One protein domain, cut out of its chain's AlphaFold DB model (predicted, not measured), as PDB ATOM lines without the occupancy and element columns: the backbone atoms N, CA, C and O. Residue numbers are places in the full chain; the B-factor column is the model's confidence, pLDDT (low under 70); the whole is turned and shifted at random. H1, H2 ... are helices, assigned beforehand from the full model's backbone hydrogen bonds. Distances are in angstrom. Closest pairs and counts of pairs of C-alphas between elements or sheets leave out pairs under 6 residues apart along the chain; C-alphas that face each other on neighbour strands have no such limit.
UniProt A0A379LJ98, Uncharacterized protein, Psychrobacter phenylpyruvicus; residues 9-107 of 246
ATOM      1  N   ASP A   9     224.406 208.322 157.916       94.38
ATOM      2  CA  ASP A   9     223.441 207.844 156.921       94.38
ATOM      3  C   ASP A   9     223.401 208.780 155.702       94.38
ATOM      4  O   ASP A   9     223.429 208.321 154.563       94.38
ATOM      5  N   GLU A  10     223.431 210.100 155.924       94.38
ATOM      6  CA  GLU A  10     223.487 211.084 154.835       94.38
ATOM      7  C   GLU A  10     224.787 210.961 154.030       94.38
ATOM      8  O   GLU A  10     224.765 211.004 152.800       94.38
ATOM      9  N   GLN A  11     225.923 210.752 154.705       94.50
ATOM     10  CA  GLN A  11     227.207 210.534 154.036       94.50
ATOM     11  C   GLN A  11     227.194 209.279 153.161       94.50
ATOM     12  O   GLN A  11     227.773 209.301 152.076       94.50
ATOM     13  N   LEU A  12     226.540 208.203 153.611       95.81
ATOM     14  CA  LEU A  12     226.415 206.972 152.836       95.81
ATOM     15  C   LEU A  12     225.624 207.212 151.546       95.81
ATOM     16  O   LEU A  12     226.122 206.887 150.473       95.81
ATOM     17  N   VAL A  13     224.459 207.861 151.635       97.00
ATOM     18  CA  VAL A  13     223.623 208.185 150.462       97.00
ATOM     19  C   VAL A  13     224.389 209.048 149.456       97.00
ATOM     20  O   VAL A  13     224.338 208.805 148.249       97.00
ATOM     21  N   ILE A  14     225.132 210.047 149.940       96.38
ATOM     22  CA  ILE A  14     225.940 210.924 149.086       96.38
ATOM     23  C   ILE A  14     227.058 210.130 148.395       96.38
ATOM     24  O   ILE A  14     227.249 210.282 147.188       96.38
ATOM     25  N   ARG A  15     227.775 209.263 149.122       96.31
ATOM     26  CA  ARG A  15     228.818 208.401 148.539       96.31
ATOM     27  C   ARG A  15     228.252 207.473 147.482       96.31
ATOM     28  O   ARG A  15     228.762 207.462 146.370       96.31
ATOM     29  N   GLU A  16     227.184 206.747 147.797       96.44
ATOM     30  CA  GLU A  16     226.549 205.806 146.870       96.44
ATOM     31  C   GLU A  16     226.107 206.500 145.580       96.44
ATOM     32  O   GLU A  16     226.307 205.967 144.487       96.44
ATOM     33  N   PHE A  17     225.586 207.726 145.675       96.12
ATOM     34  CA  PHE A  17     225.235 208.501 144.493       96.12
ATOM     35  C   PHE A  17     226.450 208.745 143.582       96.12
ATOM     36  O   PHE A  17     226.414 208.406 142.398       96.12
ATOM     37  N   PHE A  18     227.546 209.288 144.112       95.38
ATOM     38  CA  PHE A  18     228.724 209.594 143.294       95.38
ATOM     39  C   PHE A  18     229.521 208.346 142.885       95.38
ATOM     40  O   PHE A  18     230.100 208.327 141.805       95.38
ATOM     41  N   GLU A  19     229.553 207.298 143.700       92.62
ATOM     42  CA  GLU A  19     230.339 206.091 143.422       92.62
ATOM     43  C   GLU A  19     229.607 205.087 142.525       92.62
ATOM     44  O   GLU A  19     230.261 204.352 141.786       92.62
ATOM     45  N   GLN A  20     228.271 205.035 142.585       90.19
ATOM     46  CA  GLN A  20     227.484 203.983 141.928       90.19
ATOM     47  C   GLN A  20     226.464 204.512 140.918       90.19
ATOM     48  O   GLN A  20     226.135 203.800 139.971       90.19
ATOM     49  N   THR A  21     225.946 205.733 141.097       90.50
ATOM     50  CA  THR A  21     224.913 206.290 140.203       90.50
ATOM     51  C   THR A  21     225.523 207.123 139.082       90.50
ATOM     52  O   THR A  21     225.141 206.978 137.921       90.50
ATOM     53  N   VAL A  22     226.476 208.000 139.405       91.62
ATOM     54  CA  VAL A  22     227.139 208.833 138.397       91.62
ATOM     55  C   VAL A  22     228.099 207.968 137.569       91.62
ATOM     56  O   VAL A  22     228.981 207.328 138.142       91.62
ATOM     57  N   PRO A  23     227.981 207.941 136.227       89.06
ATOM     58  CA  PRO A  23     228.925 207.206 135.399       89.06
ATOM     59  C   PRO A  23     230.308 207.837 135.490       89.06
ATOM     60  O   PRO A  23     230.457 209.058 135.414       89.06
ATOM     61  N   THR A  24     231.318 206.988 135.616       89.12
ATOM     62  CA  THR A  24     232.714 207.399 135.713       89.12
ATOM     63  C   THR A  24     233.477 207.077 134.438       89.12
ATOM     64  O   THR A  24     233.087 206.211 133.651       89.12
ATOM     65  N   PHE A  25     234.576 207.797 134.228       85.50
ATOM     66  CA  PHE A  25     235.523 207.481 133.168       85.50
ATOM     67  C   PHE A  25     236.151 206.089 133.388       85.50
ATOM     68  O   PHE A  25     236.419 205.709 134.531       85.50
ATOM     69  N   PRO A  26     236.497 205.357 132.311       79.25
ATOM     70  CA  PRO A  26     237.229 204.086 132.393       79.25
ATOM     71  C   PRO A  26     238.703 204.250 132.824       79.25
ATOM     72  O   PRO A  26     239.455 203.281 132.894       79.25
ATOM     73  N   PHE A  27     239.133 205.477 133.123       79.69
ATOM     74  CA  PHE A  27     240.455 205.844 133.621       79.69
ATOM     75  C   PHE A  27     240.324 206.938 134.687       79.69
ATOM     76  O   PHE A  27     239.300 207.609 134.786       79.69
ATOM     77  N   LYS A  28     241.374 207.137 135.489       80.12
ATOM     78  CA  LYS A  28     241.373 208.188 136.512       80.12
ATOM     79  C   LYS A  28     241.599 209.559 135.887       80.12
ATOM     80  O   LYS A  28     242.639 209.794 135.280       80.12
ATOM     81  N   VAL A  29     240.661 210.467 136.111       80.88
ATOM     82  CA  VAL A  29     240.772 211.875 135.738       80.88
ATOM     83  C   VAL A  29     241.397 212.652 136.886       80.88
ATOM     84  O   VAL A  29     240.968 212.538 138.037       80.88
ATOM     85  N   TYR A  30     242.398 213.456 136.549       79.75
ATOM     86  CA  TYR A  30     243.034 214.400 137.467       79.75
ATOM     87  C   TYR A  30     242.915 215.846 136.991       79.75
ATOM     88  O   TYR A  30     243.216 216.772 137.745       79.75
ATOM     89  N   ALA A  31     242.477 216.050 135.750       78.44
ATOM     90  CA  ALA A  31     242.273 217.376 135.219       78.44
ATOM     91  C   ALA A  31     241.066 218.074 135.881       78.44
ATOM     92  O   ALA A  31     239.994 217.461 135.938       78.44
ATOM     93  N   PRO A  32     241.185 219.320 136.398       79.12
ATOM     94  CA  PRO A  32     240.070 219.971 137.053       79.12
ATOM     95  C   PRO A  32     239.021 220.364 136.010       79.12
ATOM     96  O   PRO A  32     239.375 220.734 134.888       79.12
ATOM     97  N   PRO A  33     237.732 220.303 136.365       85.38
ATOM     98  CA  PRO A  33     236.681 220.830 135.513       85.38
ATOM     99  C   PRO A  33     236.806 222.351 135.347       85.38
ATOM    100  O   PRO A  33     237.336 223.038 136.223       85.38
ATOM    101  N   PHE A  34     236.298 222.887 134.237       82.81
ATOM    102  CA  PHE A  34     236.271 224.333 133.993       82.81
ATOM    103  C   PHE A  34     235.273 225.039 134.906       82.81
ATOM    104  O   PHE A  34     235.486 226.191 135.289       82.81
ATOM    105  N   TYR A  35     234.186 224.354 135.257       85.44
ATOM    106  CA  TYR A  35     233.195 224.852 136.196       85.44
ATOM    107  C   TYR A  35     233.229 224.072 137.511       85.44
ATOM    108  O   TYR A  35     233.458 222.866 137.556       85.44
ATOM    109  N   THR A  36     232.935 224.776 138.600       85.44
ATOM    110  CA  THR A  36     232.639 224.203 139.918       85.44
ATOM    111  C   THR A  36     231.183 224.489 140.275       85.44
ATOM    112  O   THR A  36     230.573 225.392 139.699       85.44
ATOM    113  N   VAL A  37     230.599 223.728 141.204       87.25
ATOM    114  CA  VAL A  37     229.239 223.998 141.695       87.25
ATOM    115  C   VAL A  37     229.202 225.378 142.364       87.25
ATOM    116  O   VAL A  37     230.009 225.668 143.241       87.25
ATOM    117  N   ASN A  38     228.268 226.231 141.949       88.50
ATOM    118  CA  ASN A  38     228.028 227.555 142.514       88.50
ATOM    119  C   ASN A  38     226.544 227.942 142.384       88.50
ATOM    120  O   ASN A  38     225.753 227.247 141.742       88.50
ATOM    121  N   ALA A  39     226.152 229.067 142.984       88.62
ATOM    122  CA  ALA A  39     224.762 229.526 142.961       88.62
ATOM    123  C   ALA A  39     224.187 229.710 141.539       88.62
ATOM    124  O   ALA A  39     223.000 229.470 141.322       88.62
ATOM    125  N   GLU A  40     225.012 230.099 140.562       88.88
ATOM    126  CA  GLU A  40     224.571 230.367 139.188       88.88
ATOM    127  C   GLU A  40     224.259 229.088 138.403       88.88
ATOM    128  O   GLU A  40     223.378 229.082 137.538       88.88
ATOM    129  N   ASN A  41     224.973 227.996 138.685       89.00
ATOM    130  CA  ASN A  41     224.840 226.741 137.948       89.00
ATOM    131  C   ASN A  41     224.134 225.615 138.713       89.00
ATOM    132  O   ASN A  41     223.740 224.628 138.086       89.00
ATOM    133  N   LEU A  42     223.886 225.784 140.015       90.81
ATOM    134  CA  LEU A  42     223.308 224.768 140.893       90.81
ATOM    135  C   LEU A  42     222.053 224.106 140.309       90.81
ATOM    136  O   LEU A  42     221.962 222.883 140.262       90.81
ATOM    137  N   MET A  43     221.094 224.899 139.825       89.56
ATOM    138  CA  MET A  43     219.836 224.362 139.289       89.56
ATOM    139  C   MET A  43     220.046 223.484 138.052       89.56
ATOM    140  O   MET A  43     219.337 222.495 137.876       89.56
ATOM    141  N   ARG A  44     221.031 223.812 137.209       89.38
ATOM    142  CA  ARG A  44     221.359 223.011 136.022       89.38
ATOM    143  C   ARG A  44     222.053 221.711 136.408       89.38
ATOM    144  O   ARG A  44     221.732 220.675 135.841       89.38
ATOM    145  N   ILE A  45     222.948 221.757 137.393       91.38
ATOM    146  CA  ILE A  45     223.635 220.568 137.907       91.38
ATOM    147  C   ILE A  45     222.635 219.627 138.593       91.38
ATOM    148  O   ILE A  45     222.646 218.433 138.325       91.38
ATOM    149  N   LYS A  46     221.700 220.152 139.394       91.12
ATOM    150  CA  LYS A  46     220.618 219.350 139.992       91.12
ATOM    151  C   LYS A  46     219.733 218.693 138.934       91.12
ATOM    152  O   LYS A  46     219.448 217.505 139.040       91.12
ATOM    153  N   ALA A  47     219.337 219.444 137.903       87.56
ATOM    154  CA  ALA A  47     218.566 218.895 136.790       87.56
ATOM    155  C   ALA A  47     219.333 217.776 136.072       87.56
ATOM    156  O   ALA A  47     218.769 216.719 135.801       87.56
ATOM    157  N   LEU A  48     220.634 217.969 135.834       87.94
ATOM    158  CA  LEU A  48     221.496 216.934 135.273       87.94
ATOM    159  C   LEU A  48     221.527 215.682 136.161       87.94
ATOM    160  O   LEU A  48     221.358 214.584 135.647       87.94
ATOM    161  N   CYS A  49     221.673 215.826 137.478       90.12
ATOM    162  CA  CYS A  49     221.639 214.693 138.405       90.12
ATOM    163  C   CYS A  49     220.311 213.920 138.350       90.12
ATOM    164  O   CYS A  49     220.338 212.692 138.375       90.12
ATOM    165  N   CYS A  50     219.164 214.598 138.223       86.69
ATOM    166  CA  CYS A  50     217.879 213.919 138.011       86.69
ATOM    167  C   CYS A  50     217.909 213.047 136.749       86.69
ATOM    168  O   CYS A  50     217.469 211.899 136.783       86.69
ATOM    169  N   HIS A  51     218.491 213.565 135.668       83.50
ATOM    170  CA  HIS A  51     218.640 212.836 134.411       83.50
ATOM    171  C   HIS A  51     219.660 211.695 134.449       83.50
ATOM    172  O   HIS A  51     219.588 210.788 133.629       83.50
ATOM    173  N   LEU A  52     220.634 211.730 135.357       85.12
ATOM    174  CA  LEU A  52     221.554 210.605 135.543       85.12
ATOM    175  C   LEU A  52     220.865 209.433 136.252       85.12
ATOM    176  O   LEU A  52     221.162 208.281 135.948       85.12
ATOM    177  N   ILE A  53     219.935 209.723 137.170       84.50
ATOM    178  CA  ILE A  53     219.148 208.706 137.886       84.50
ATOM    179  C   ILE A  53     218.157 208.036 136.942       84.50
ATOM    180  O   ILE A  53     218.064 206.810 136.911       84.50
ATOM    181  N   ASP A  54     217.416 208.842 136.184       78.69
ATOM    182  CA  ASP A  54     216.509 208.348 135.160       78.69
ATOM    183  C   ASP A  54     216.792 209.053 133.826       78.69
ATOM    184  O   ASP A  54     216.316 210.161 133.574       78.69
ATOM    185  N   PRO A  55     217.596 208.425 132.955       69.00
ATOM    186  CA  PRO A  55     217.948 208.993 131.656       69.00
ATOM    187  C   PRO A  55     216.798 209.007 130.655       69.00
ATOM    188  O   PRO A  55     216.908 209.676 129.631       69.00
ATOM    189  N   TYR A  56     215.735 208.244 130.913       65.75
ATOM    190  CA  TYR A  56     214.631 208.026 129.979       65.75
ATOM    191  C   TYR A  56     213.335 208.704 130.434       65.75
ATOM    192  O   TYR A  56     212.407 208.842 129.636       65.75
ATOM    193  N   SER A  57     213.266 209.159 131.689       60.62
ATOM    194  CA  SER A  57     212.150 209.928 132.231       60.62
ATOM    195  C   SER A  57     212.629 211.194 132.953       60.62
ATOM    196  O   SER A  57     213.644 211.213 133.639       60.62
ATOM    197  N   TYR A  58     211.870 212.288 132.846       59.28
ATOM    198  CA  TYR A  58     212.105 213.495 133.659       59.28
ATOM    199  C   TYR A  58     211.661 213.309 135.123       59.28
ATOM    200  O   TYR A  58     211.697 214.266 135.898       59.28
ATOM    201  N   ASP A  59     211.225 212.104 135.508       64.62
ATOM    202  CA  ASP A  59     210.700 211.804 136.840       64.62
ATOM    203  C   ASP A  59     211.802 211.430 137.843       64.62
ATOM    204  O   ASP A  59     211.514 211.250 139.031       64.62
ATOM    205  N   GLY A  60     213.061 211.348 137.392       70.31
ATOM    206  CA  GLY A  60     214.224 211.156 138.250       70.31
ATOM    207  C   GLY A  60     214.253 212.179 139.389       70.31
ATOM    208  O   GLY A  60     214.127 213.387 139.181       70.31
ATOM    209  N   ARG A  61     214.412 211.696 140.624       85.69
ATOM    210  CA  ARG A  61     214.506 212.542 141.820       85.69
ATOM    211  C   ARG A  61     215.842 212.325 142.491       85.69
ATOM    212  O   ARG A  61     216.129 211.220 142.941       85.69
ATOM    213  N   ILE A  62     216.622 213.396 142.599       90.88
ATOM    214  CA  ILE A  62     217.830 213.381 143.419       90.88
ATOM    215  C   ILE A  62     217.470 213.110 144.887       90.88
ATOM    216  O   ILE A  62     216.493 213.686 145.384       90.88
ATOM    217  N   PRO A  63     218.231 212.251 145.592       94.19
ATOM    218  CA  PRO A  63     218.088 212.104 147.033       94.19
ATOM    219  C   PRO A  63     218.231 213.460 147.725       94.19
ATOM    220  O   PRO A  63     219.019 214.310 147.298       94.19
ATOM    221  N   ARG A  64     217.476 213.669 148.806       94.88
ATOM    222  CA  ARG A  64     217.463 214.946 149.535       94.88
ATOM    223  C   ARG A  64     218.853 215.304 150.066       94.88
ATOM    224  O   ARG A  64     219.215 216.474 150.128       94.88
ATOM    225  N   GLU A  65     219.622 214.299 150.441       95.44
ATOM    226  CA  GLU A  65     220.967 214.393 150.988       95.44
ATOM    227  C   GLU A  65     221.948 214.897 149.924       95.44
ATOM    228  O   GLU A  65     222.754 215.786 150.192       95.44
ATOM    229  N   VAL A  66     221.807 214.406 148.688       95.62
ATOM    230  CA  VAL A  66     222.572 214.869 147.519       95.62
ATOM    231  C   VAL A  66     222.164 216.294 147.137       95.62
ATOM    232  O   VAL A  66     223.018 217.130 146.847       95.62
ATOM    233  N   ASP A  67     220.864 216.604 147.176       94.44
ATOM    234  CA  ASP A  67     220.348 217.954 146.936       94.44
ATOM    235  C   ASP A  67     220.916 218.974 147.935       94.44
ATOM    236  O   ASP A  67     221.393 220.050 147.556       94.44
ATOM    237  N   TRP A  68     220.906 218.615 149.220       91.38
ATOM    238  CA  TRP A  68     221.478 219.432 150.281       91.38
ATOM    239  C   TRP A  68     222.989 219.575 150.097       91.38
ATOM    240  O   TRP A  68     223.490 220.698 150.099       91.38
ATOM    241  N   PHE A  69     223.703 218.482 149.831       94.00
ATOM    242  CA  PHE A  69     225.135 218.501 149.552       94.00
ATOM    243  C   PHE A  69     225.507 219.494 148.442       94.00
ATOM    244  O   PHE A  69     226.321 220.392 148.658       94.00
ATOM    245  N   LEU A  70     224.853 219.410 147.278       92.56
ATOM    246  CA  LEU A  70     225.096 220.334 146.164       92.56
ATOM    247  C   LEU A  70     224.753 221.784 146.531       92.56
ATOM    248  O   LEU A  70     225.431 222.715 146.097       92.56
ATOM    249  N   SER A  71     223.711 221.988 147.339       91.31
ATOM    250  CA  SER A  71     223.328 223.320 147.818       91.31
ATOM    251  C   SER A  71     224.372 223.909 148.768       91.31
ATOM    252  O   SER A  71     224.678 225.093 148.664       91.31
ATOM    253  N   ASN A  72     224.957 223.091 149.647       88.62
ATOM    254  CA  ASN A  72     226.037 223.516 150.536       88.62
ATOM    255  C   ASN A  72     227.299 223.854 149.741       88.62
ATOM    256  O   ASN A  72     227.873 224.916 149.969       88.62
ATOM    257  N   LEU A  73     227.671 223.036 148.746       88.19
ATOM    258  CA  LEU A  73     228.788 223.347 147.846       88.19
ATOM    259  C   LEU A  73     228.593 224.679 147.109       88.19
ATOM    260  O   LEU A  73     229.552 225.416 146.920       88.19
ATOM    261  N   ALA A  74     227.359 225.004 146.711       87.12
ATOM    262  CA  ALA A  74     227.062 226.248 146.003       87.12
ATOM    263  C   ALA A  74     227.133 227.509 146.880       87.12
ATOM    264  O   ALA A  74     227.285 228.607 146.343       87.12
ATOM    265  N   ILE A  75     226.959 227.356 148.198       81.62
ATOM    266  CA  ILE A  75     226.967 228.447 149.186       81.62
ATOM    267  C   ILE A  75     228.351 228.601 149.821       81.62
ATOM    268  O   ILE A  75     228.739 229.717 150.163       81.62
ATOM    269  N   ALA A  76     229.083 227.500 149.999       66.31
ATOM    270  CA  ALA A  76     230.421 227.526 150.554       66.31
ATOM    271  C   ALA A  76     231.332 228.381 149.663       66.31
ATOM    272  O   ALA A  76     231.529 228.093 148.481       66.31
ATOM    273  N   GLU A  77     231.926 229.431 150.236       58.75
ATOM    274  CA  GLU A  77     233.114 230.023 149.629       58.75
ATOM    275  C   GLU A  77     234.131 228.883 149.458       58.75
ATOM    276  O   GLU A  77     234.356 228.113 150.396       58.75
ATOM    277  N   GLN A  78     234.712 228.738 148.259       53.69
ATOM    278  CA  GLN A  78     235.544 227.590 147.836       53.69
ATOM    279  C   GLN A  78     236.724 227.256 148.783       53.69
ATOM    280  O   GLN A  78     237.416 226.258 148.600       53.69
ATOM    281  N   THR A  79     236.966 228.087 149.793       51.66
ATOM    282  CA  THR A  79     238.019 228.005 150.801       51.66
ATOM    283  C   THR A  79     237.647 227.228 152.071       51.66
ATOM    284  O   THR A  79     238.553 226.939 152.853       51.66
ATOM    285  N   VAL A  80     236.376 226.866 152.315       66.19
ATOM    286  CA  VAL A  80     235.962 226.201 153.575       66.19
ATOM    287  C   VAL A  80     235.029 225.006 153.334       66.19
ATOM    288  O   VAL A  80     233.893 224.981 153.800       66.19
ATOM    289  N   LEU A  81     235.511 223.985 152.624       76.06
ATOM    290  CA  LEU A  81     234.831 222.683 152.575       76.06
ATOM    291  C   LEU A  81     235.083 221.901 153.870       76.06
ATOM    292  O   LEU A  81     236.207 221.884 154.385       76.06
ATOM    293  N   CYS A  82     234.066 221.208 154.394       83.00
ATOM    294  CA  CYS A  82     234.310 220.241 155.464       83.00
ATOM    295  C   CYS A  82     235.061 219.005 154.910       83.00
ATOM    296  O   CYS A  82     235.044 218.767 153.701       83.00
ATOM    297  N   PRO A  83     235.712 218.183 155.760       85.94
ATOM    298  CA  PRO A  83     236.524 217.056 155.286       85.94
ATOM    299  C   PRO A  83     235.774 216.076 154.375       85.94
ATOM    300  O   PRO A  83     236.340 215.600 153.396       85.94
ATOM    301  N   PHE A  84     234.499 215.811 154.674       86.25
ATOM    302  CA  PHE A  84     233.655 214.936 153.863       86.25
ATOM    303  C   PHE A  84     233.322 215.554 152.498       86.25
ATOM    304  O   PHE A  84     233.412 214.880 151.477       86.25
ATOM    305  N   GLU A  85     232.989 216.846 152.450       85.81
ATOM    306  CA  GLU A  85     232.733 217.534 151.180       85.81
ATOM    307  C   GLU A  85     233.978 217.581 150.312       85.81
ATOM    308  O   GLU A  85     233.909 217.285 149.121       85.81
ATOM    309  N   TYR A  86     235.125 217.876 150.923       85.44
ATOM    310  CA  TYR A  86     236.401 217.817 150.236       85.44
ATOM    311  C   TYR A  86     236.633 216.424 149.643       85.44
ATOM    312  O   TYR A  86     236.893 216.310 148.450       85.44
ATOM    313  N   GLU A  87     236.447 215.360 150.425       88.44
ATOM    314  CA  GLU A  87     236.593 213.984 149.948       88.44
ATOM    315  C   GLU A  87     235.689 213.670 148.745       88.44
ATOM    316  O   GLU A  87     236.176 213.181 147.725       88.44
ATOM    317  N   ILE A  88     234.396 214.003 148.821       89.69
ATOM    318  CA  ILE A  88     233.461 213.767 147.715       89.69
ATOM    319  C   ILE A  88     233.853 214.580 146.479       89.69
ATOM    320  O   ILE A  88     233.831 214.032 145.378       89.69
ATOM    321  N   THR A  89     234.277 215.839 146.626       85.06
ATOM    322  CA  THR A  89     234.714 216.656 145.475       85.06
ATOM    323  C   THR A  89     235.971 216.122 144.779       85.06
ATOM    324  O   THR A  89     236.202 216.447 143.617       85.06
ATOM    325  N   GLN A  90     236.759 215.272 145.448       84.25
ATOM    326  CA  GLN A  90     237.905 214.565 144.859       84.25
ATOM    327  C   GLN A  90     237.536 213.188 144.274       84.25
ATOM    328  O   GLN A  90     238.373 212.528 143.652       84.25
ATOM    329  N   SER A  91     236.299 212.719 144.466       89.94
ATOM    330  CA  SER A  91     235.841 211.439 143.923       89.94
ATOM    331  C   SER A  91     235.712 211.486 142.395       89.94
ATOM    332  O   SER A  91     235.350 212.505 141.806       89.94
ATOM    333  N   GLN A  92     235.958 210.349 141.735       89.94
ATOM    334  CA  GLN A  92     235.821 210.250 140.276       89.94
ATOM    335  C   GLN A  92     234.375 210.464 139.812       89.94
ATOM    336  O   GLN A  92     234.163 210.978 138.717       89.94
ATOM    337  N   GLY A  93     233.390 210.136 140.650       93.38
ATOM    338  CA  GLY A  93     231.980 210.424 140.402       93.38
ATOM    339  C   GLY A  93     231.687 211.911 140.317       93.38
ATOM    340  O   GLY A  93     231.142 212.383 139.323       93.38
ATOM    341  N   TYR A  94     232.098 212.674 141.334       93.31
ATOM    342  CA  TYR A  94     231.917 214.126 141.329       93.31
ATOM    343  C   TYR A  94     232.646 214.780 140.154       93.31
ATOM    344  O   TYR A  94     232.061 215.591 139.441       93.31
ATOM    345  N   ILE A  95     233.898 214.384 139.903       91.06
ATOM    346  CA  ILE A  95     234.664 214.871 138.750       91.06
ATOM    347  C   ILE A  95     233.891 214.581 137.456       91.06
ATOM    348  O   ILE A  95     233.647 215.496 136.677       91.06
ATOM    349  N   SER A  96     233.413 213.353 137.258       91.81
ATOM    350  CA  SER A  96     232.660 212.979 136.053       91.81
ATOM    351  C   SER A  96     231.371 213.789 135.886       91.81
ATOM    352  O   SER A  96     231.090 214.249 134.780       91.81
ATOM    353  N   LEU A  97     230.630 214.054 136.970       93.12
ATOM    354  CA  LEU A  97     229.459 214.939 136.942       93.12
ATOM    355  C   LEU A  97     229.818 216.330 136.408       93.12
ATOM    356  O   LEU A  97     229.100 216.871 135.566       93.12
ATOM    357  N   MET A  98     230.930 216.902 136.871       92.00
ATOM    358  CA  MET A  98     231.356 218.228 136.428       92.00
ATOM    359  C   MET A  98     231.791 218.234 134.959       92.00
ATOM    360  O   MET A  98     231.439 219.156 134.234       92.00
ATOM    361  N   TYR A  99     232.439 217.176 134.470       89.81
ATOM    362  CA  TYR A  99     232.763 217.036 133.043       89.81
ATOM    363  C   TYR A  99     231.517 216.912 132.161       89.81
ATOM    364  O   TYR A  99     231.451 217.493 131.074       89.81
ATOM    365  N   ILE A 100     230.501 216.183 132.629       88.81
ATOM    366  CA  ILE A 100     229.203 216.115 131.951       88.81
ATOM    367  C   ILE A 100     228.557 217.504 131.927       88.81
ATOM    368  O   ILE A 100     228.028 217.920 130.894       88.81
ATOM    369  N   TYR A 101     228.634 218.251 133.031       89.06
ATOM    370  CA  TYR A 101     228.137 219.620 133.084       89.06
ATOM    371  C   TYR A 101     228.877 220.539 132.100       89.06
ATOM    372  O   TYR A 101     228.218 221.228 131.317       89.06
ATOM    373  N   ASP A 102     230.208 220.501 132.054       86.44
ATOM    374  CA  ASP A 102     231.023 221.275 131.109       86.44
ATOM    375  C   ASP A 102     230.628 220.963 129.658       86.44
ATOM    376  O   ASP A 102     230.410 221.869 128.849       86.44
ATOM    377  N   SER A 103     230.440 219.679 129.346       84.50
ATOM    378  CA  SER A 103     229.961 219.226 128.038       84.50
ATOM    379  C   SER A 103     228.549 219.710 127.709       84.50
ATOM    380  O   SER A 103     228.289 220.119 126.577       84.50
ATOM    381  N   SER A 104     227.642 219.745 128.685       80.69
ATOM    382  CA  SER A 104     226.270 220.229 128.483       80.69
ATOM    383  C   SER A 104     226.198 221.724 128.135       80.69
ATOM    384  O   SER A 104     225.200 222.188 127.582       80.69
ATOM    385  N   ARG A 105     227.251 222.498 128.444       80.50
ATOM    386  CA  ARG A 105     227.309 223.950 128.207       80.50
ATOM    387  C   ARG A 105     227.772 224.326 126.804       80.50
ATOM    388  O   ARG A 105     227.350 225.374 126.318       80.50
ATOM    389  N   CYS A 106     228.635 223.520 126.187       67.62
ATOM    390  CA  CYS A 106     229.305 223.876 124.933       67.62
ATOM    391  C   CYS A 106     229.285 222.766 123.868       67.62
ATOM    392  O   CYS A 106     229.760 223.026 122.771       67.62
ATOM    393  N   ASN A 107     228.679 221.601 124.149       76.00
ATOM    394  CA  ASN A 107     228.831 220.298 123.472       76.00
ATOM    395  C   ASN A 107     230.148 219.569 123.807       76.00
ATOM    396  O   ASN A 107     231.086 220.149 124.347       76.00
TER     397      ASN A 107
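AT A GLANCE: This is residues 9 to 107 of the 246 residues of an uncharacterized protein of Psychrobacter phenylpyruvicus (UniProt A0A379LJ98). A compact, rounded body of helices: H2 and H3 make a helical hairpin, H1 crosses H3 near its first residues, and H5 meets H1 near Phe 18 and crosses H2. The short H4 runs beside H1. The 99 printed residues, all helix in class, have five named helices, H1 to H5; the radius of gyration of the C-alphas is 12.7 A, the spans 36 by 30 by 28 A.

HOW THE PARTS SIT: H1, residues 9 to 21, touches residues 65 to 69 of H3, residues 64 to 75, about perpendicular at 89 degrees; closest are C-alphas 14 and 66, 5.4 A. H2, residues 42 to 53, forms a hairpin with H3, closest at C-alphas 42 and 74, 6.5 A. H5, residues 92 to 106, touches H1 only at their ends, C-alphas 18 and 93 closest at 4.4 A. H5 has 10 of 11 O i to N i+4 pairs within hydrogen-bond range.

IN THESE COORDINATES: H1 begins at C-alpha 9 (223.441, 207.844, 156.921). H4 holds residues 83 to 89. H5 spans 21.5 A.

THE WHOLE: The link H1 to H2 is long. Residues 55 to 59, 76 to 80 and 106 have pLDDT under 70.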